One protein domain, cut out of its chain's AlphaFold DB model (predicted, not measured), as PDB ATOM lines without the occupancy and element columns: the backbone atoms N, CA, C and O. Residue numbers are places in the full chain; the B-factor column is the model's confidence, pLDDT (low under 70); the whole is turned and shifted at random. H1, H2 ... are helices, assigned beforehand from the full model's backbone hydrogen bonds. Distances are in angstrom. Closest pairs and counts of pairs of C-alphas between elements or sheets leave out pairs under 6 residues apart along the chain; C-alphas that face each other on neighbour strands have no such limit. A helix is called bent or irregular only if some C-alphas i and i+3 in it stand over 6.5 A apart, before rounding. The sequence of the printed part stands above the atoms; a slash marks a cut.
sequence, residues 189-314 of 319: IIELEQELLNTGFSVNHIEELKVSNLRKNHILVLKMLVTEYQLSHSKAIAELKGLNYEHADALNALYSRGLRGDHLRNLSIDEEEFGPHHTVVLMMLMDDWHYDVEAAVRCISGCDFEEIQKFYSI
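Overview. This is residues 189 to 314 of the 319 residues of an uncharacterized protein of Legionella sainthelensi (UniProt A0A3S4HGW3). The chain winds back and forth as a short solenoid of helices, built of two rows side by side: H1, H3, H5, H7 and H9 make one row and run roughly the same way, and the shorter H2, H4, H6 and H8 make the other. H5 lies nearest the middle, with H1 and H9 at the two ends of the long axis. The printed part has 126 residues with nine named helices, H1 to H9 in order, and no named strand; the class is all helix. It is compact, with a radius of gyration of the C-alphas of 15.0 A, and its outline is elongated, 46 by 27 by 19 A.

Arrangement. H1, residues 189 to 198, and H2, residues 203 to 208, only just touch, with 3 pairs of C-alphas within 8 A, the closest being Glu 193 and Ile 206 at 7.0 A. H3, residues 216 to 227, touches H1 with residues 216 to 219 alone, at a shallow tilt of 12 degrees, the same way; the closest C-alphas, Leu 196 and Ile 219, are 6.9 A apart. H4, residues 233 to 240, touches H3 at a steep tilt of 46 degrees, opposite ways, closest at the C-alphas of Leu 225 and Ala 236, 5.7 A. H4 also touches H2, with the C-alphas of His 205 and Ser 234 closest at 6.8 A. H5, residues 245 to 257, touches H3 at a shallow tilt of 28 degrees, the same way, closest at the C-alphas of Val 221 and Asn 252, 5.3 A. H6, residues 261 to 265, touches H4, with the C-alphas of Glu 239 and Gly 261 closest at 4.5 A. H7, residues 276 to 287, touches H5 at a shallow tilt of 10 degrees, the same way, closest at the C-alphas of Ala 250 and Thr 279, 5.3 A. H8, residues 293 to 300, touches H7 at a steep tilt of 47 degrees, opposite ways, closest at the C-alphas of Leu 285 and Ala 296, 5.6 A; H6 and H8 are close but not clearly touching. H9, residues 305 to 313, touches residues 277 to 281 of H7 alone, at a steep tilt of 38 degrees, the same way, closest at the C-alphas of His 278 and Ile 308, 6.5 A. H1 and H9 are apart. Every O i to N i+4 pair is within hydrogen-bond range in H1, H2, H3, H4, H6, H7 and H8, against 7 of 9 in H5 and 1 of 5 in H9, where 5 of 6 O i to N i+3 pairs are within range.

Along the chain. H1 begins at C-alpha 189, (-48.764, 14.415, 22.495), and is 14.2 A long. H3 measures 16.3 A, H5 19.2 A, H7 16.5 A and H9 14.2 A. H5 begins at C-alpha 245, (-52.256, 9.823, 10.102), and is irregular: C-alphas 253 and 256 are 7.6 A apart. H9 ends at C-alpha 313, (-67.522, 2.824, -11.684).

Size, cuts and confidence. The two C-alphas farthest apart, Val 203 and Ile 314, are 47.1 A apart. The printed part has no cut and no long link; the links H2 to H3 and H6 to H7 are short, and the other six are tight. The mean pLDDT of the printed part is 88.6, and residues 210 to 213 are under 70.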
ATOM      1  N   ILE A 189     -50.049  14.906  23.011       72.88
ATOM      2  CA  ILE A 189     -48.764  14.415  22.495       72.88
ATOM      3  C   ILE A 189     -47.962  13.688  23.587       72.88
ATOM      4  O   ILE A 189     -47.518  12.574  23.346       72.88
ATOM      5  N   ILE A 190     -47.848  14.249  24.799       76.19
ATOM      6  CA  ILE A 190     -47.131  13.608  25.918       76.19
ATOM      7  C   ILE A 190     -47.795  12.280  26.309       76.19
ATOM      8  O   ILE A 190     -47.105  11.315  26.626       76.19
ATOM      9  N   GLU A 191     -49.130  12.201  26.272       81.25
ATOM     10  CA  GLU A 191     -49.848  10.946  26.541       81.25
ATOM     11  C   GLU A 191     -49.505   9.860  25.508       81.25
ATOM     12  O   GLU A 191     -49.236   8.718  25.883       81.25
ATOM     13  N   LEU A 192     -49.456  10.218  24.219       83.06
ATOM     14  CA  LEU A 192     -49.090   9.298  23.136       83.06
ATOM     15  C   LEU A 192     -47.610   8.884  23.196       83.06
ATOM     16  O   LEU A 192     -47.292   7.714  22.993       83.06
ATOM     17  N   GLU A 193     -46.704   9.810  23.515       84.56
ATOM     18  CA  GLU A 193     -45.282   9.510  23.732       84.56
ATOM     19  C   GLU A 193     -45.090   8.559  24.918       84.56
ATOM     20  O   GLU A 193     -44.349   7.581  24.821       84.56
ATOM     21  N   GLN A 194     -45.814   8.779  26.020       84.81
ATOM     22  CA  GLN A 194     -45.776   7.884  27.173       84.81
ATOM     23  C   GLN A 194     -46.318   6.489  26.833       84.81
ATOM     24  O   GLN A 194     -45.785   5.486  27.310       84.81
ATOM     25  N   GLU A 195     -47.345   6.395  25.986       88.06
ATOM     26  CA  GLU A 195     -47.849   5.112  25.491       88.06
ATOM     27  C   GLU A 195     -46.786   4.354  24.671       88.06
ATOM     28  O   GLU A 195     -46.648   3.135  24.822       88.06
ATOM     29  N   LEU A 196     -45.987   5.056  23.861       87.00
ATOM     30  CA  LEU A 196     -44.858   4.465  23.131       87.00
ATOM     31  C   LEU A 196     -43.762   3.967  24.070       87.00
ATOM     32  O   LEU A 196     -43.299   2.835  23.909       87.00
ATOM     33  N   LEU A 197     -43.397   4.762  25.079       89.25
ATOM     34  CA  LEU A 197     -42.432   4.355  26.105       89.25
ATOM     35  C   LEU A 197     -42.899   3.086  26.830       89.25
ATOM     36  O   LEU A 197     -42.133   2.136  26.979       89.25
ATOM     37  N   ASN A 198     -44.180   3.023  27.205       87.38
ATOM     38  CA  ASN A 198     -44.773   1.848  27.852       87.38
ATOM     39  C   ASN A 198     -44.804   0.611  26.935       87.38
ATOM     40  O   ASN A 198     -44.849  -0.516  27.424       87.38
ATOM     41  N   THR A 199     -44.776   0.811  25.615       84.31
ATOM     42  CA  THR A 199     -44.715  -0.258  24.604       84.31
ATOM     43  C   THR A 199     -43.271  -0.735  24.353       84.31
ATOM     44  O   THR A 199     -43.065  -1.725  23.661       84.31
ATOM     45  N   GLY A 200     -42.265  -0.081  24.949       86.88
ATOM     46  CA  GLY A 200     -40.852  -0.459  24.840       86.88
ATOM     47  C   GLY A 200     -40.044   0.362  23.830       86.88
ATOM     48  O   GLY A 200     -38.851   0.104  23.651       86.88
ATOM     49  N   PHE A 201     -40.647   1.377  23.199       89.81
ATOM     50  CA  PHE A 201     -39.891   2.347  22.410       89.81
ATOM     51  C   PHE A 201     -39.027   3.221  23.332       89.81
ATOM     52  O   PHE A 201     -39.348   3.446  24.497       89.81
ATOM     53  N   SER A 202     -37.902   3.710  22.811       88.81
ATOM     54  CA  SER A 202     -36.998   4.596  23.546       88.81
ATOM     55  C   SER A 202     -37.289   6.046  23.170       88.81
ATOM     56  O   SER A 202     -37.890   6.306  22.129       88.81
ATOM     57  N   VAL A 203     -36.805   6.991  23.976       85.94
ATOM     58  CA  VAL A 203     -36.894   8.427  23.660       85.94
ATOM     59  C   VAL A 203     -36.303   8.720  22.273       85.94
ATOM     60  O   VAL A 203     -36.951   9.371  21.463       85.94
ATOM     61  N   ASN A 204     -35.148   8.130  21.941       86.56
ATOM     62  CA  ASN A 204     -34.523   8.297  20.624       86.56
ATOM     63  C   ASN A 204     -35.417   7.790  19.479       86.56
ATOM     64  O   ASN A 204     -35.503   8.436  18.441       86.56
ATOM     65  N   HIS A 205     -36.116   6.659  19.658       86.56
ATOM     66  CA  HIS A 205     -37.055   6.162  18.645       86.56
ATOM     67  C   HIS A 205     -38.210   7.148  18.402       86.56
ATOM     68  O   HIS A 205     -38.631   7.332  17.262       86.56
ATOM     69  N   ILE A 206     -38.716   7.779  19.465       83.38
ATOM     70  CA  ILE A 206     -39.800   8.767  19.388       83.38
ATOM     71  C   ILE A 206     -39.312  10.033  18.665       83.38
ATOM     72  O   ILE A 206     -39.993  10.522  17.764       83.38
ATOM     73  N   GLU A 207     -38.106  10.513  18.981       83.00
ATOM     74  CA  GLU A 207     -37.486  11.658  18.295       83.00
ATOM     75  C   GLU A 207     -37.245  11.390  16.796       83.00
ATOM     76  O   GLU A 207     -37.422  12.276  15.953       83.00
ATOM     77  N   GLU A 208     -36.878  10.158  16.433       83.06
ATOM     78  CA  GLU A 208     -36.622   9.754  15.045       83.06
ATOM     79  C   GLU A 208     -37.878   9.688  14.166       83.06
ATOM     80  O   GLU A 208     -37.765   9.850  12.943       83.06
ATOM     81  N   LEU A 209     -39.053   9.467  14.768       78.56
ATOM     82  CA  LEU A 209     -40.324   9.287  14.065       78.56
ATOM     83  C   LEU A 209     -40.693  10.521  13.216       78.56
ATOM     84  O   LEU A 209     -41.296  10.360  12.158       78.56
ATOM     85  N   LYS A 210     -40.265  11.736  13.611       66.00
ATOM     86  CA  LYS A 210     -40.474  13.015  12.888       66.00
ATOM     87  C   LYS A 210     -41.905  13.221  12.349       66.00
ATOM     88  O   LYS A 210     -42.088  13.799  11.281       66.00
ATOM     89  N   VAL A 211     -42.929  12.778  13.077       66.50
ATOM     90  CA  VAL A 211     -44.334  12.979  12.688       66.50
ATOM     91  C   VAL A 211     -44.834  14.270  13.336       66.50
ATOM     92  O   VAL A 211     -45.049  14.323  14.545       66.50
ATOM     93  N   SER A 212     -45.024  15.318  12.532       58.12
ATOM     94  CA  SER A 212     -45.492  16.643  12.977       58.12
ATOM     95  C   SER A 212     -46.871  16.609  13.652       58.12
ATOM     96  O   SER A 212     -47.185  17.489  14.448       58.12
ATOM     97  N   ASN A 213     -47.663  15.565  13.387       66.94
ATOM     98  CA  ASN A 213     -48.983  15.317  13.962       66.94
ATOM     99  C   ASN A 213     -49.101  13.874  14.480       66.94
ATOM    100  O   ASN A 213     -49.864  13.074  13.930       66.94
ATOM    101  N   LEU A 214     -48.333  13.516  15.518       77.69
ATOM    102  CA  LEU A 214     -48.460  12.200  16.151       77.69
ATOM    103  C   LEU A 214     -49.906  11.999  16.632       77.69
ATOM    104  O   LEU A 214     -50.457  12.801  17.386       77.69
ATOM    105  N   ARG A 215     -50.521  10.911  16.173       85.31
ATOM    106  CA  ARG A 215     -51.898  10.512  16.502       85.31
ATOM    107  C   ARG A 215     -51.940   9.045  16.885       85.31
ATOM    108  O   ARG A 215     -51.041   8.286  16.527       85.31
ATOM    109  N   LYS A 216     -53.035   8.639  17.528       86.25
ATOM    110  CA  LYS A 216     -53.294   7.261  17.962       86.25
ATOM    111  C   LYS A 216     -53.068   6.215  16.860       86.25
ATOM    112  O   LYS A 216     -52.563   5.139  17.150       86.25
ATOM    113  N   ASN A 217     -53.356   6.549  15.607       87.75
ATOM    114  CA  ASN A 217     -53.214   5.660  14.450       87.75
ATOM    115  C   ASN A 217     -51.751   5.230  14.234       87.75
ATOM    116  O   ASN A 217     -51.471   4.052  14.037       87.75
ATOM    117  N   HIS A 218     -50.800   6.151  14.416       89.94
ATOM    118  CA  HIS A 218     -49.368   5.835  14.386       89.94
ATOM    119  C   HIS A 218     -48.990   4.850  15.499       89.94
ATOM    120  O   HIS A 218     -48.202   3.938  15.280       89.94
ATOM    121  N   ILE A 219     -49.580   5.002  16.689       90.00
ATOM    122  CA  ILE A 219     -49.329   4.103  17.823       90.00
ATOM    123  C   ILE A 219     -49.845   2.696  17.524       90.00
ATOM    124  O   ILE A 219     -49.159   1.715  17.807       90.00
ATOM    125  N   LEU A 220     -51.041   2.596  16.933       91.00
ATOM    126  CA  LEU A 220     -51.639   1.321  16.534       91.00
ATOM    127  C   LEU A 220     -50.762   0.591  15.518       91.00
ATOM    128  O   LEU A 220     -50.448  -0.579  15.724       91.00
ATOM    129  N   VAL A 221     -50.287   1.298  14.492       93.69
ATOM    130  CA  VAL A 221     -49.392   0.723  13.482       93.69
ATOM    131  C   VAL A 221     -48.060   0.300  14.095       93.69
ATOM    132  O   VAL A 221     -47.608  -0.810  13.838       93.69
ATOM    133  N   LEU A 222     -47.431   1.130  14.937       93.75
ATOM    134  CA  LEU A 222     -46.175   0.759  15.603       93.75
ATOM    135  C   LEU A 222     -46.332  -0.505  16.448       93.75
ATOM    136  O   LEU A 222     -45.469  -1.381  16.402       93.75
ATOM    137  N   LYS A 223     -47.442  -0.615  17.188       92.38
ATOM    138  CA  LYS A 223     -47.779  -1.820  17.949       92.38
ATOM    139  C   LYS A 223     -47.927  -3.016  17.021       92.38
ATOM    140  O   LYS A 223     -47.192  -3.977  17.202       92.38
ATOM    141  N   MET A 224     -48.776  -2.922  15.999       94.75
ATOM    142  CA  MET A 224     -48.992  -3.981  15.008       94.75
ATOM    143  C   MET A 224     -47.666  -4.457  14.385       94.75
ATOM    144  O   MET A 224     -47.375  -5.652  14.377       94.75
ATOM    145  N   LEU A 225     -46.810  -3.539  13.924       95.06
ATOM    146  CA  LEU A 225     -45.517  -3.860  13.307       95.06
ATOM    147  C   LEU A 225     -44.575  -4.625  14.249       95.06
ATOM    148  O   LEU A 225     -43.875  -5.542  13.814       95.06
ATOM    149  N   VAL A 226     -44.553  -4.272  15.535       94.06
ATOM    150  CA  VAL A 226     -43.695  -4.930  16.531       94.06
ATOM    151  C   VAL A 226     -44.308  -6.246  17.013       94.06
ATOM    152  O   VAL A 226     -43.602  -7.246  17.114       94.06
ATOM    153  N   THR A 227     -45.606  -6.284  17.311       92.38
ATOM    154  CA  THR A 227     -46.238  -7.447  17.951       92.38
ATOM    155  C   THR A 227     -46.682  -8.509  16.958       92.38
ATOM    156  O   THR A 227     -46.514  -9.696  17.221       92.38
ATOM    157  N   GLU A 228     -47.248  -8.110  15.821       94.06
ATOM    158  CA  GLU A 228     -47.788  -9.046  14.829       94.06
ATOM    159  C   GLU A 228     -46.729  -9.413  13.791       94.06
ATOM    160  O   GLU A 228     -46.539 -10.589  13.489       94.06
ATOM    161  N   TYR A 229     -45.975  -8.420  13.308       94.56
ATOM    162  CA  TYR A 229     -44.950  -8.619  12.276       94.56
ATOM    163  C   TYR A 229     -43.529  -8.779  12.829       94.56
ATOM    164  O   TYR A 229     -42.596  -8.989  12.052       94.56
ATOM    165  N   GLN A 230     -43.356  -8.728  14.158       94.25
ATOM    166  CA  GLN A 230     -42.086  -8.998  14.851       94.25
ATOM    167  C   GLN A 230     -40.918  -8.134  14.345       94.25
ATOM    168  O   GLN A 230     -39.754  -8.548  14.356       94.25
ATOM    169  N   LEU A 231     -41.213  -6.917  13.877       94.44
ATOM    170  CA  LEU A 231     -40.180  -5.970  13.484       94.44
ATOM    171  C   LEU A 231     -39.456  -5.434  14.719       94.44
ATOM    172  O   LEU A 231     -40.044  -5.223  15.779       94.44
ATOM    173  N   SER A 232     -38.164  -5.138  14.566       94.12
ATOM    174  CA  SER A 232     -37.463  -4.346  15.573       94.12
ATOM    175  C   SER A 232     -38.052  -2.936  15.630       94.12
ATOM    176  O   SER A 232     -38.485  -2.398  14.609       94.12
ATOM    177  N   HIS A 233     -38.001  -2.303  16.804       93.19
ATOM    178  CA  HIS A 233     -38.486  -0.932  16.999       93.19
ATOM    179  C   HIS A 233     -37.955   0.037  15.930       93.19
ATOM    180  O   HIS A 233     -38.737   0.765  15.330       93.19
ATOM    181  N   SER A 234     -36.661  -0.015  15.598       91.25
ATOM    182  CA  SER A 234     -36.070   0.850  14.565       91.25
ATOM    183  C   SER A 234     -36.646   0.602  13.164       91.25
ATOM    184  O   SER A 234     -36.826   1.547  12.402       91.25
ATOM    185  N   LYS A 235     -36.977  -0.652  12.815       93.44
ATOM    186  CA  LYS A 235     -37.641  -0.970  11.539       93.44
ATOM    187  C   LYS A 235     -39.093  -0.491  11.529       93.44
ATOM    188  O   LYS A 235     -39.523   0.073  10.533       93.44
ATOM    189  N   ALA A 236     -39.816  -0.653  12.637       93.94
ATOM    190  CA  ALA A 236     -41.182  -0.149  12.764       93.94
ATOM    191  C   ALA A 236     -41.243   1.387  12.644       93.94
ATOM    192  O   ALA A 236     -42.104   1.919  11.947       93.94
ATOM    193  N   ILE A 237     -40.285   2.101  13.249       91.88
ATOM    194  CA  ILE A 237     -40.137   3.554  13.071       91.88
ATOM    195  C   ILE A 237     -39.853   3.900  11.605       91.88
ATOM    196  O   ILE A 237     -40.469   4.819  11.076       91.88
ATOM    197  N   ALA A 238     -38.965   3.168  10.926       91.75
ATOM    198  CA  ALA A 238     -38.642   3.423   9.520       91.75
ATOM    199  C   ALA A 238     -39.842   3.234   8.569       91.75
ATOM    200  O   ALA A 238     -39.963   3.959   7.583       91.75
ATOM    201  N   GLU A 239     -40.751   2.305   8.871       94.00
ATOM    202  CA  GLU A 239     -42.003   2.147   8.121       94.00
ATOM    203  C   GLU A 239     -42.888   3.396   8.251       94.00
ATOM    204  O   GLU A 239     -43.376   3.911   7.252       94.00
ATOM    205  N   LEU A 240     -43.029   3.962   9.449       92.19
ATOM    206  CA  LEU A 240     -43.938   5.091   9.690       92.19
ATOM    207  C   LEU A 240     -43.339   6.483   9.508       92.19
ATOM    208  O   LEU A 240     -44.078   7.461   9.416       92.19
ATOM    209  N   LYS A 241     -42.015   6.606   9.498       89.31
ATOM    210  CA  LYS A 241     -41.340   7.901   9.452       89.31
ATOM    211  C   LYS A 241     -41.800   8.725   8.247       89.31
ATOM    212  O   LYS A 241     -41.726   8.263   7.109       89.31
ATOM    213  N   GLY A 242     -42.232   9.959   8.509       85.12
ATOM    214  CA  GLY A 242     -42.717  10.879   7.477       85.12
ATOM    215  C   GLY A 242     -44.095  10.536   6.902       85.12
ATOM    216  O   GLY A 242     -44.490  11.147   5.922       85.12
ATOM    217  N   LEU A 243     -44.820   9.575   7.482       88.75
ATOM    218  CA  LEU A 243     -46.220   9.335   7.148       88.75
ATOM    219  C   LEU A 243     -47.127  10.184   8.041       88.75
ATOM    220  O   LEU A 243     -46.859  10.365   9.229       88.75
ATOM    221  N   ASN A 244     -48.210  10.694   7.457       86.81
ATOM    222  CA  ASN A 244     -49.287  11.340   8.195       86.81
ATOM    223  C   ASN A 244     -50.263  10.283   8.756       86.81
ATOM    224  O   ASN A 244     -50.078   9.076   8.589       86.81
ATOM    225  N   TYR A 245     -51.324  10.731   9.429       86.31
ATOM    226  CA  TYR A 245     -52.256   9.823  10.102       86.31
ATOM    227  C   TYR A 245     -53.124   8.984   9.147       86.31
ATOM    228  O   TYR A 245     -53.435   7.848   9.493       86.31
ATOM    229  N   GLU A 246     -53.466   9.498   7.963       88.94
ATOM    230  CA  GLU A 246     -54.222   8.754   6.940       88.94
ATOM    231  C   GLU A 246     -53.333   7.698   6.268       88.94
ATOM    232  O   GLU A 246     -53.732   6.547   6.090       88.94
ATOM    233  N   HIS A 247     -52.074   8.043   5.984       90.94
ATOM    234  CA  HIS A 247     -51.068   7.084   5.533       90.94
ATOM    235  C   HIS A 247     -50.809   5.993   6.583       90.94
ATOM    236  O   HIS A 247     -50.664   4.822   6.231       90.94
ATOM    237  N   ALA A 248     -50.781   6.341   7.873       92.19
ATOM    238  CA  ALA A 248     -50.667   5.355   8.943       92.19
ATOM    239  C   ALA A 248     -51.858   4.379   8.935       92.19
ATOM    240  O   ALA A 248     -51.646   3.172   9.031       92.19
ATOM    241  N   ASP A 249     -53.091   4.854   8.744       92.06
ATOM    242  CA  ASP A 249     -54.262   3.971   8.631       92.06
ATOM    243  C   ASP A 249     -54.196   3.050   7.414       92.06
ATOM    244  O   ASP A 249     -54.455   1.850   7.537       92.06
ATOM    245  N   ALA A 250     -53.794   3.581   6.256       93.31
ATOM    246  CA  ALA A 250     -53.584   2.782   5.054       93.31
ATOM    247  C   ALA A 250     -52.547   1.678   5.295       93.31
ATOM    248  O   ALA A 250     -52.767   0.513   4.949       93.31
ATOM    249  N   LEU A 251     -51.435   2.033   5.948       95.00
ATOM    250  CA  LEU A 251     -50.387   1.090   6.309       95.00
ATOM    251  C   LEU A 251     -50.919   0.022   7.268       95.00
ATOM    252  O   LEU A 251     -50.688  -1.157   7.025       95.00
ATOM    253  N   ASN A 252     -51.683   0.401   8.294       94.56
ATOM    254  CA  ASN A 252     -52.309  -0.539   9.225       94.56
ATOM    255  C   ASN A 252     -53.200  -1.562   8.500       94.56
ATOM    256  O   ASN A 252     -53.150  -2.756   8.779       94.56
ATOM    257  N   ALA A 253     -54.020  -1.090   7.558       93.12
ATOM    258  CA  ALA A 253     -55.006  -1.915   6.867       93.12
ATOM    259  C   ALA A 253     -54.383  -2.869   5.833       93.12
ATOM    260  O   ALA A 253     -54.888  -3.976   5.619       93.12
ATOM    261  N   LEU A 254     -53.302  -2.444   5.172       94.81
ATOM    262  CA  LEU A 254     -52.776  -3.115   3.980       94.81
ATOM    263  C   LEU A 254     -51.352  -3.668   4.156       94.81
ATOM    264  O   LEU A 254     -50.800  -4.227   3.206       94.81
ATOM    265  N   TYR A 255     -50.754  -3.598   5.354       96.19
ATOM    266  CA  TYR A 255     -49.410  -4.148   5.595       96.19
ATOM    267  C   TYR A 255     -49.312  -5.646   5.266       96.19
ATOM    268  O   TYR A 255     -48.339  -6.095   4.650       96.19
ATOM    269  N   SER A 256     -50.349  -6.413   5.625       93.69
ATOM    270  CA  SER A 256     -50.473  -7.851   5.334       93.69
ATOM    271  C   SER A 256     -50.495  -8.156   3.837       93.69
ATOM    272  O   SER A 256     -50.051  -9.223   3.424       93.69
ATOM    273  N   ARG A 257     -50.959  -7.199   3.025       92.50
ATOM    274  CA  ARG A 257     -51.022  -7.271   1.557       92.50
ATOM    275  C   ARG A 257     -49.737  -6.791   0.881       92.50
ATOM    276  O   ARG A 257     -49.678  -6.671  -0.335       92.50
ATOM    277  N   GLY A 258     -48.692  -6.520   1.662       93.44
ATOM    278  CA  GLY A 258     -47.400  -6.085   1.144       93.44
ATOM    279  C   GLY A 258     -47.238  -4.569   1.043       93.44
ATOM    280  O   GLY A 258     -46.178  -4.127   0.605       93.44
ATOM    281  N   LEU A 259     -48.216  -3.760   1.477       95.62
ATOM    282  CA  LEU A 259     -48.027  -2.310   1.566       95.62
ATOM    283  C   LEU A 259     -46.933  -1.983   2.591       95.62
ATOM    284  O   LEU A 259     -46.883  -2.558   3.680       95.62
ATOM    285  N   ARG A 260     -46.027  -1.080   2.224       96.12
ATOM    286  CA  ARG A 260     -44.898  -0.630   3.040       96.12
ATOM    287  C   ARG A 260     -44.892   0.886   3.082       96.12
ATOM    288  O   ARG A 260     -45.420   1.533   2.178       96.12
ATOM    289  N   GLY A 261     -44.262   1.453   4.100       93.19
ATOM    290  CA  GLY A 261     -44.179   2.897   4.261       93.19
ATOM    291  C   GLY A 261     -43.520   3.606   3.082       93.19
ATOM    292  O   GLY A 261     -43.945   4.695   2.709       93.19
ATOM    293  N   ASP A 262     -42.541   2.963   2.440       94.19
ATOM    294  CA  ASP A 262     -41.898   3.495   1.233       94.19
ATOM    295  C   ASP A 262     -42.865   3.610   0.050       94.19
ATOM    296  O   ASP A 262     -42.703   4.506  -0.772       94.19
ATOM    297  N   HIS A 263     -43.891   2.759  -0.042       94.69
ATOM    298  CA  HIS A 263     -44.903   2.900  -1.091       94.69
ATOM    299  C   HIS A 263     -45.721   4.178  -0.889       94.69
ATOM    300  O   HIS A 263     -45.949   4.909  -1.843       94.69
ATOM    301  N   LEU A 264     -46.106   4.467   0.358       92.00
ATOM    302  CA  LEU A 264     -46.918   5.633   0.709       92.00
ATOM    303  C   LEU A 264     -46.126   6.943   0.621       92.00
ATOM    304  O   LEU A 264     -46.633   7.924   0.095       92.00
ATOM    305  N   ARG A 265     -44.860   6.952   1.060       89.00
ATOM    306  CA  ARG A 265     -43.974   8.129   0.944       89.00
ATOM    307  C   ARG A 265     -43.717   8.561  -0.498       89.00
ATOM    308  O   ARG A 265     -43.434   9.728  -0.735       89.00
ATOM    309  N   ASN A 266     -43.746   7.612  -1.428       87.19
ATOM    310  CA  ASN A 266     -43.450   7.854  -2.836       87.19
ATOM    311  C   ASN A 266     -44.715   8.040  -3.688       87.19
ATOM    312  O   ASN A 266     -44.610   8.120  -4.913       87.19
ATOM    313  N   LEU A 267     -45.901   8.108  -3.071       87.44
ATOM    314  CA  LEU A 267     -47.115   8.498  -3.777       87.44
ATOM    315  C   LEU A 267     -46.968   9.936  -4.264       87.44
ATOM    316  O   LEU A 267     -46.632  10.836  -3.500       87.44
ATOM    317  N   SER A 268     -47.245  10.160  -5.546       85.38
ATOM    318  CA  SER A 268     -47.309  11.513  -6.110       85.38
ATOM    319  C   SER A 268     -48.671  12.149  -5.823       85.38
ATOM    320  O   SER A 268     -49.338  12.590  -6.747       85.38
ATOM    321  N   ILE A 269     -49.118  12.111  -4.567       83.69
ATOM    322  CA  ILE A 269     -50.391  12.673  -4.101       83.69
ATOM    323  C   ILE A 269     -50.047  13.660  -2.993       83.69
ATOM    324  O   ILE A 269     -49.236  13.338  -2.119       83.69
ATOM    325  N   ASP A 270     -50.646  14.846  -3.023       79.44
ATOM    326  CA  ASP A 270     -50.459  15.806  -1.943       79.44
ATOM    327  C   ASP A 270     -50.975  15.211  -0.623       79.44
ATOM    328  O   ASP A 270     -52.039  14.593  -0.559       79.44
ATOM    329  N   GLU A 271     -50.216  15.384   0.462       73.94
ATOM    330  CA  GLU A 271     -50.523  14.752   1.756       73.94
ATOM    331  C   GLU A 271     -51.918  15.108   2.298       73.94
ATOM    332  O   GLU A 271     -52.475  14.352   3.093       73.94
ATOM    333  N   GLU A 272     -52.463  16.259   1.895       79.38
ATOM    334  CA  GLU A 272     -53.797  16.733   2.279       79.38
ATOM    335  C   GLU A 272     -54.929  16.078   1.468       79.38
ATOM    336  O   GLU A 272     -56.077  16.087   1.910       79.38
ATOM    337  N   GLU A 273     -54.616  15.495   0.309       82.50
ATOM    338  CA  GLU A 273     -55.584  14.855  -0.587       82.50
ATOM    339  C   GLU A 273     -55.702  13.349  -0.338       82.50
ATOM    340  O   GLU A 273     -56.765  12.758  -0.569       82.50
ATOM    341  N   PHE A 274     -54.643  12.718   0.183       86.38
ATOM    342  CA  PHE A 274     -54.703  11.313   0.561       86.38
ATOM    343  C   PHE A 274     -55.680  11.109   1.725       86.38
ATOM    344  O   PHE A 274     -55.587  11.735   2.780       86.38
ATOM    345  N   GLY A 275     -56.601  10.164   1.559       87.25
ATOM    346  CA  GLY A 275     -57.649   9.901   2.540       87.25
ATOM    347  C   GLY A 275     -58.272   8.516   2.392       87.25
ATOM    348  O   GLY A 275     -57.850   7.733   1.536       87.25
ATOM    349  N   PRO A 276     -59.324   8.200   3.166       87.94
ATOM    350  CA  PRO A 276     -59.846   6.838   3.301       87.94
ATOM    351  C   PRO A 276     -60.241   6.164   1.980       87.94
ATOM    352  O   PRO A 276     -60.070   4.956   1.825       87.94
ATOM    353  N   HIS A 277     -60.725   6.933   0.999       89.25
ATOM    354  CA  HIS A 277     -61.083   6.397  -0.317       89.25
ATOM    355  C   HIS A 277     -59.882   5.841  -1.089       89.25
ATOM    356  O   HIS A 277     -60.044   4.842  -1.786       89.25
ATOM    357  N   HIS A 278     -58.688   6.418  -0.929       92.62
ATOM    358  CA  HIS A 278     -57.465   5.892  -1.535       92.62
ATOM    359  C   HIS A 278     -57.144   4.504  -0.975       92.62
ATOM    360  O   HIS A 278     -56.868   3.574  -1.728       92.62
ATOM    361  N   THR A 279     -57.267   4.335   0.343       92.94
ATOM    362  CA  THR A 279     -57.069   3.044   1.017       92.94
ATOM    363  C   THR A 279     -58.074   1.995   0.546       92.94
ATOM    364  O   THR A 279     -57.696   0.854   0.284       92.94
ATOM    365  N   VAL A 280     -59.348   2.370   0.399       92.81
ATOM    366  CA  VAL A 280     -60.391   1.460  -0.104       92.81
ATOM    367  C   VAL A 280     -60.113   1.045  -1.548       92.81
ATOM    368  O   VAL A 280     -60.212  -0.137  -1.864       92.81
ATOM    369  N   VAL A 281     -59.723   1.984  -2.415       93.00
ATOM    370  CA  VAL A 281     -59.384   1.668  -3.808       93.00
ATOM    371  C   VAL A 281     -58.131   0.801  -3.889       93.00
ATOM    372  O   VAL A 281     -58.134  -0.168  -4.636       93.00
ATOM    373  N   LEU A 282     -57.095   1.056  -3.083       94.31
ATOM    374  CA  LEU A 282     -55.936   0.159  -2.990       94.31
ATOM    375  C   LEU A 282     -56.350  -1.264  -2.605       94.31
ATOM    376  O   LEU A 282     -55.874  -2.221  -3.211       94.31
ATOM    377  N   MET A 283     -57.248  -1.405  -1.627       93.94
ATOM    378  CA  MET A 283     -57.771  -2.708  -1.222       93.94
ATOM    379  C   MET A 283     -58.523  -3.389  -2.370       93.94
ATOM    380  O   MET A 283     -58.249  -4.547  -2.653       93.94
ATOM    381  N   MET A 284     -59.398  -2.664  -3.075       93.44
ATOM    382  CA  MET A 284     -60.120  -3.169  -4.251       93.44
ATOM    383  C   MET A 284     -59.156  -3.617  -5.361       93.44
ATOM    384  O   MET A 284     -59.305  -4.701  -5.918       93.44
ATOM    385  N   LEU A 285     -58.133  -2.813  -5.671       93.31
ATOM    386  CA  LEU A 285     -57.145  -3.133  -6.703       93.31
ATOM    387  C   LEU A 285     -56.367  -4.414  -6.372       93.31
ATOM    388  O   LEU A 285     -56.124  -5.228  -7.260       93.31
ATOM    389  N   MET A 286     -55.997  -4.609  -5.105       93.88
ATOM    390  CA  MET A 286     -55.253  -5.793  -4.665       93.88
ATOM    391  C   MET A 286     -56.144  -7.035  -4.531       93.88
ATOM    392  O   MET A 286     -55.772  -8.112  -4.995       93.88
ATOM    393  N   ASP A 287     -57.313  -6.895  -3.907       90.88
ATOM    394  CA  ASP A 287     -58.163  -8.030  -3.542       90.88
ATOM    395  C   ASP A 287     -59.069  -8.459  -4.706       90.88
ATOM    396  O   ASP A 287     -59.142  -9.651  -5.009       90.88
ATOM    397  N   ASP A 288     -59.709  -7.503  -5.387       90.12
ATOM    398  CA  ASP A 288     -60.706  -7.784  -6.426       90.12
ATOM    399  C   ASP A 288     -60.091  -7.816  -7.828       90.12
ATOM    400  O   ASP A 288     -60.499  -8.616  -8.669       90.12
ATOM    401  N   TRP A 289     -59.132  -6.928  -8.113       91.44
ATOM    402  CA  TRP A 289     -58.496  -6.839  -9.438       91.44
ATOM    403  C   TRP A 289     -57.148  -7.570  -9.493       91.44
ATOM    404  O   TRP A 289     -56.531  -7.644 -10.557       91.44
ATOM    405  N   HIS A 290     -56.715  -8.143  -8.365       90.25
ATOM    406  CA  HIS A 290     -55.512  -8.970  -8.229       90.25
ATOM    407  C   HIS A 290     -54.212  -8.283  -8.664       90.25
ATOM    408  O   HIS A 290     -53.273  -8.938  -9.123       90.25
ATOM    409  N   TYR A 291     -54.142  -6.959  -8.526       91.62
ATOM    410  CA  TYR A 291     -52.908  -6.225  -8.767       91.62
ATOM    411  C   TYR A 291     -51.927  -6.495  -7.628       91.62
ATOM    412  O   TYR A 291     -52.304  -6.540  -6.456       91.62
ATOM    413  N   ASP A 292     -50.645  -6.640  -7.964       93.38
ATOM    414  CA  ASP A 292     -49.615  -6.571  -6.936       93.38
ATOM    415  C   ASP A 292     -49.560  -5.162  -6.320       93.38
ATOM    416  O   ASP A 292     -50.101  -4.187  -6.855       93.38
ATOM    417  N   VAL A 293     -48.915  -5.057  -5.158       93.25
ATOM    418  CA  VAL A 293     -48.875  -3.804  -4.401       93.25
ATOM    419  C   VAL A 293     -48.256  -2.653  -5.192       93.25
ATOM    420  O   VAL A 293     -48.725  -1.521  -5.078       93.25
ATOM    421  N   GLU A 294     -47.241  -2.915  -6.015       93.44
ATOM    422  CA  GLU A 294     -46.603  -1.869  -6.808       93.44
ATOM    423  C   GLU A 294     -47.531  -1.382  -7.917       93.44
ATOM    424  O   GLU A 294     -47.647  -0.176  -8.133       93.44
ATOM    425  N   ALA A 295     -48.211  -2.298  -8.603       92.62
ATOM    426  CA  ALA A 295     -49.185  -1.978  -9.635       92.62
ATOM    427  C   ALA A 295     -50.369  -1.190  -9.055       92.62
ATOM    428  O   ALA A 295     -50.741  -0.158  -9.611       92.62
ATOM    429  N   ALA A 296     -50.907  -1.610  -7.906       93.19
ATOM    430  CA  ALA A 296     -52.001  -0.914  -7.231       93.19
ATOM    431  C   ALA A 296     -51.607   0.514  -6.810       93.19
ATOM    432  O   ALA A 296     -52.342   1.465  -7.076       93.19
ATOM    433  N   VAL A 297     -50.421   0.684  -6.216       93.19
ATOM    434  CA  VAL A 297     -49.890   1.997  -5.808       93.19
ATOM    435  C   VAL A 297     -49.649   2.897  -7.019       93.19
ATOM    436  O   VAL A 297     -50.030   4.064  -6.996       93.19
ATOM    437  N   ARG A 298     -49.080   2.367  -8.109       92.06
ATOM    438  CA  ARG A 298     -48.894   3.135  -9.352       92.06
ATOM    439  C   ARG A 298     -50.220   3.576  -9.967       92.06
ATOM    440  O   ARG A 298     -50.268   4.662 -10.528       92.06
ATOM    441  N   CYS A 299     -51.273   2.766  -9.863       90.62
ATOM    442  CA  CYS A 299     -52.589   3.099 -10.411       90.62
ATOM    443  C   CYS A 299     -53.263   4.280  -9.721       90.62
ATOM    444  O   CYS A 299     -53.996   5.001 -10.388       90.62
ATOM    445  N   ILE A 300     -53.035   4.462  -8.421       91.12
ATOM    446  CA  ILE A 300     -53.615   5.582  -7.670       91.12
ATOM    447  C   ILE A 300     -52.668   6.780  -7.551       91.12
ATOM    448  O   ILE A 300     -53.082   7.846  -7.112       91.12
ATOM    449  N   SER A 301     -51.387   6.615  -7.884       89.31
ATOM    450  CA  SER A 301     -50.395   7.677  -7.734       89.31
ATOM    451  C   SER A 301     -50.700   8.838  -8.678       89.31
ATOM    452  O   SER A 301     -50.731   8.654  -9.893       89.31
ATOM    453  N   GLY A 302     -50.848  10.042  -8.125       84.31
ATOM    454  CA  GLY A 302     -51.234  11.229  -8.891       84.31
ATOM    455  C   GLY A 302     -52.734  11.385  -9.099       84.31
ATOM    456  O   GLY A 302     -53.122  12.347  -9.749       84.31
ATOM    457  N   CYS A 303     -53.556  10.471  -8.570       87.62
ATOM    458  CA  CYS A 303     -55.001  10.631  -8.582       87.62
ATOM    459  C   CYS A 303     -55.447  11.483  -7.400       87.62
ATOM    460  O   CYS A 303     -55.181  11.128  -6.251       87.62
ATOM    461  N   ASP A 304     -56.171  12.557  -7.690       84.69
ATOM    462  CA  ASP A 304     -56.872  13.323  -6.668       84.69
ATOM    463  C   ASP A 304     -58.129  12.580  -6.170       84.69
ATOM    464  O   ASP A 304     -58.492  11.480  -6.617       84.69
ATOM    465  N   PHE A 305     -58.840  13.200  -5.230       82.75
ATOM    466  CA  PHE A 305     -60.062  12.642  -4.662       82.75
ATOM    467  C   PHE A 305     -61.155  12.337  -5.705       82.75
ATOM    468  O   PHE A 305     -61.816  11.298  -5.610       82.75
ATOM    469  N   GLU A 306     -61.376  13.213  -6.690       85.44
ATOM    470  CA  GLU A 306     -62.413  13.021  -7.713       85.44
ATOM    471  C   GLU A 306     -62.034  11.895  -8.680       85.44
ATOM    472  O   GLU A 306     -62.882  11.108  -9.110       85.44
ATOM    473  N   GLU A 307     -60.752  11.786  -9.013       88.75
ATOM    474  CA  GLU A 307     -60.217  10.730  -9.862       88.75
ATOM    475  C   GLU A 307     -60.287   9.363  -9.186       88.75
ATOM    476  O   GLU A 307     -60.713   8.390  -9.816       88.75
ATOM    477  N   ILE A 308     -59.997   9.294  -7.886       89.69
ATOM    478  CA  ILE A 308     -60.152   8.073  -7.093       89.69
ATOM    479  C   ILE A 308     -61.587   7.567  -7.057       89.69
ATOM    480  O   ILE A 308     -61.816   6.358  -7.117       89.69
ATOM    481  N   GLN A 309     -62.580   8.453  -7.033       88.19
ATOM    482  CA  GLN A 309     -63.977   8.023  -7.051       88.19
ATOM    483  C   GLN A 309     -64.387   7.339  -8.361       88.19
ATOM    484  O   GLN A 309     -65.310   6.519  -8.365       88.19
ATOM    485  N   LYS A 310     -63.694   7.608  -9.473       90.31
ATOM    486  CA  LYS A 310     -64.009   6.979 -10.764       90.31
ATOM    487  C   LYS A 310     -63.762   5.470 -10.734       90.31
ATOM    488  O   LYS A 310     -64.475   4.745 -11.424       90.31
ATOM    489  N   PHE A 311     -62.846   4.983  -9.889       89.56
ATOM    490  CA  PHE A 311     -62.552   3.552  -9.747       89.56
ATOM    491  C   PHE A 311     -63.773   2.719  -9.346       89.56
ATOM    492  O   PHE A 311     -63.921   1.605  -9.837       89.56
ATOM    493  N   TYR A 312     -64.705   3.268  -8.559       87.12
ATOM    494  CA  TYR A 312     -65.934   2.559  -8.173       87.12
ATOM    495  C   TYR A 312     -66.886   2.285  -9.348       87.12
ATOM    496  O   TYR A 312     -67.802   1.475  -9.225       87.12
ATOM    497  N   SER A 313     -66.702   2.979 -10.474       87.25
ATOM    498  CA  SER A 313     -67.522   2.824 -11.684       87.25
ATOM    499  C   SER A 313     -66.830   2.008 -12.779       87.25
ATOM    500  O   SER A 313     -67.444   1.732 -13.811       87.25
ATOM    501  N   ILE A 314     -65.560   1.638 -12.588       85.12
ATOM    502  CA  ILE A 314     -64.785   0.869 -13.562       85.12
ATOM    503  C   ILE A 314     -64.991  -0.626 -13.263       85.12
ATOM    504  O   ILE A 314     -64.776  -1.053 -12.129       85.12
TER     505      ILE A 314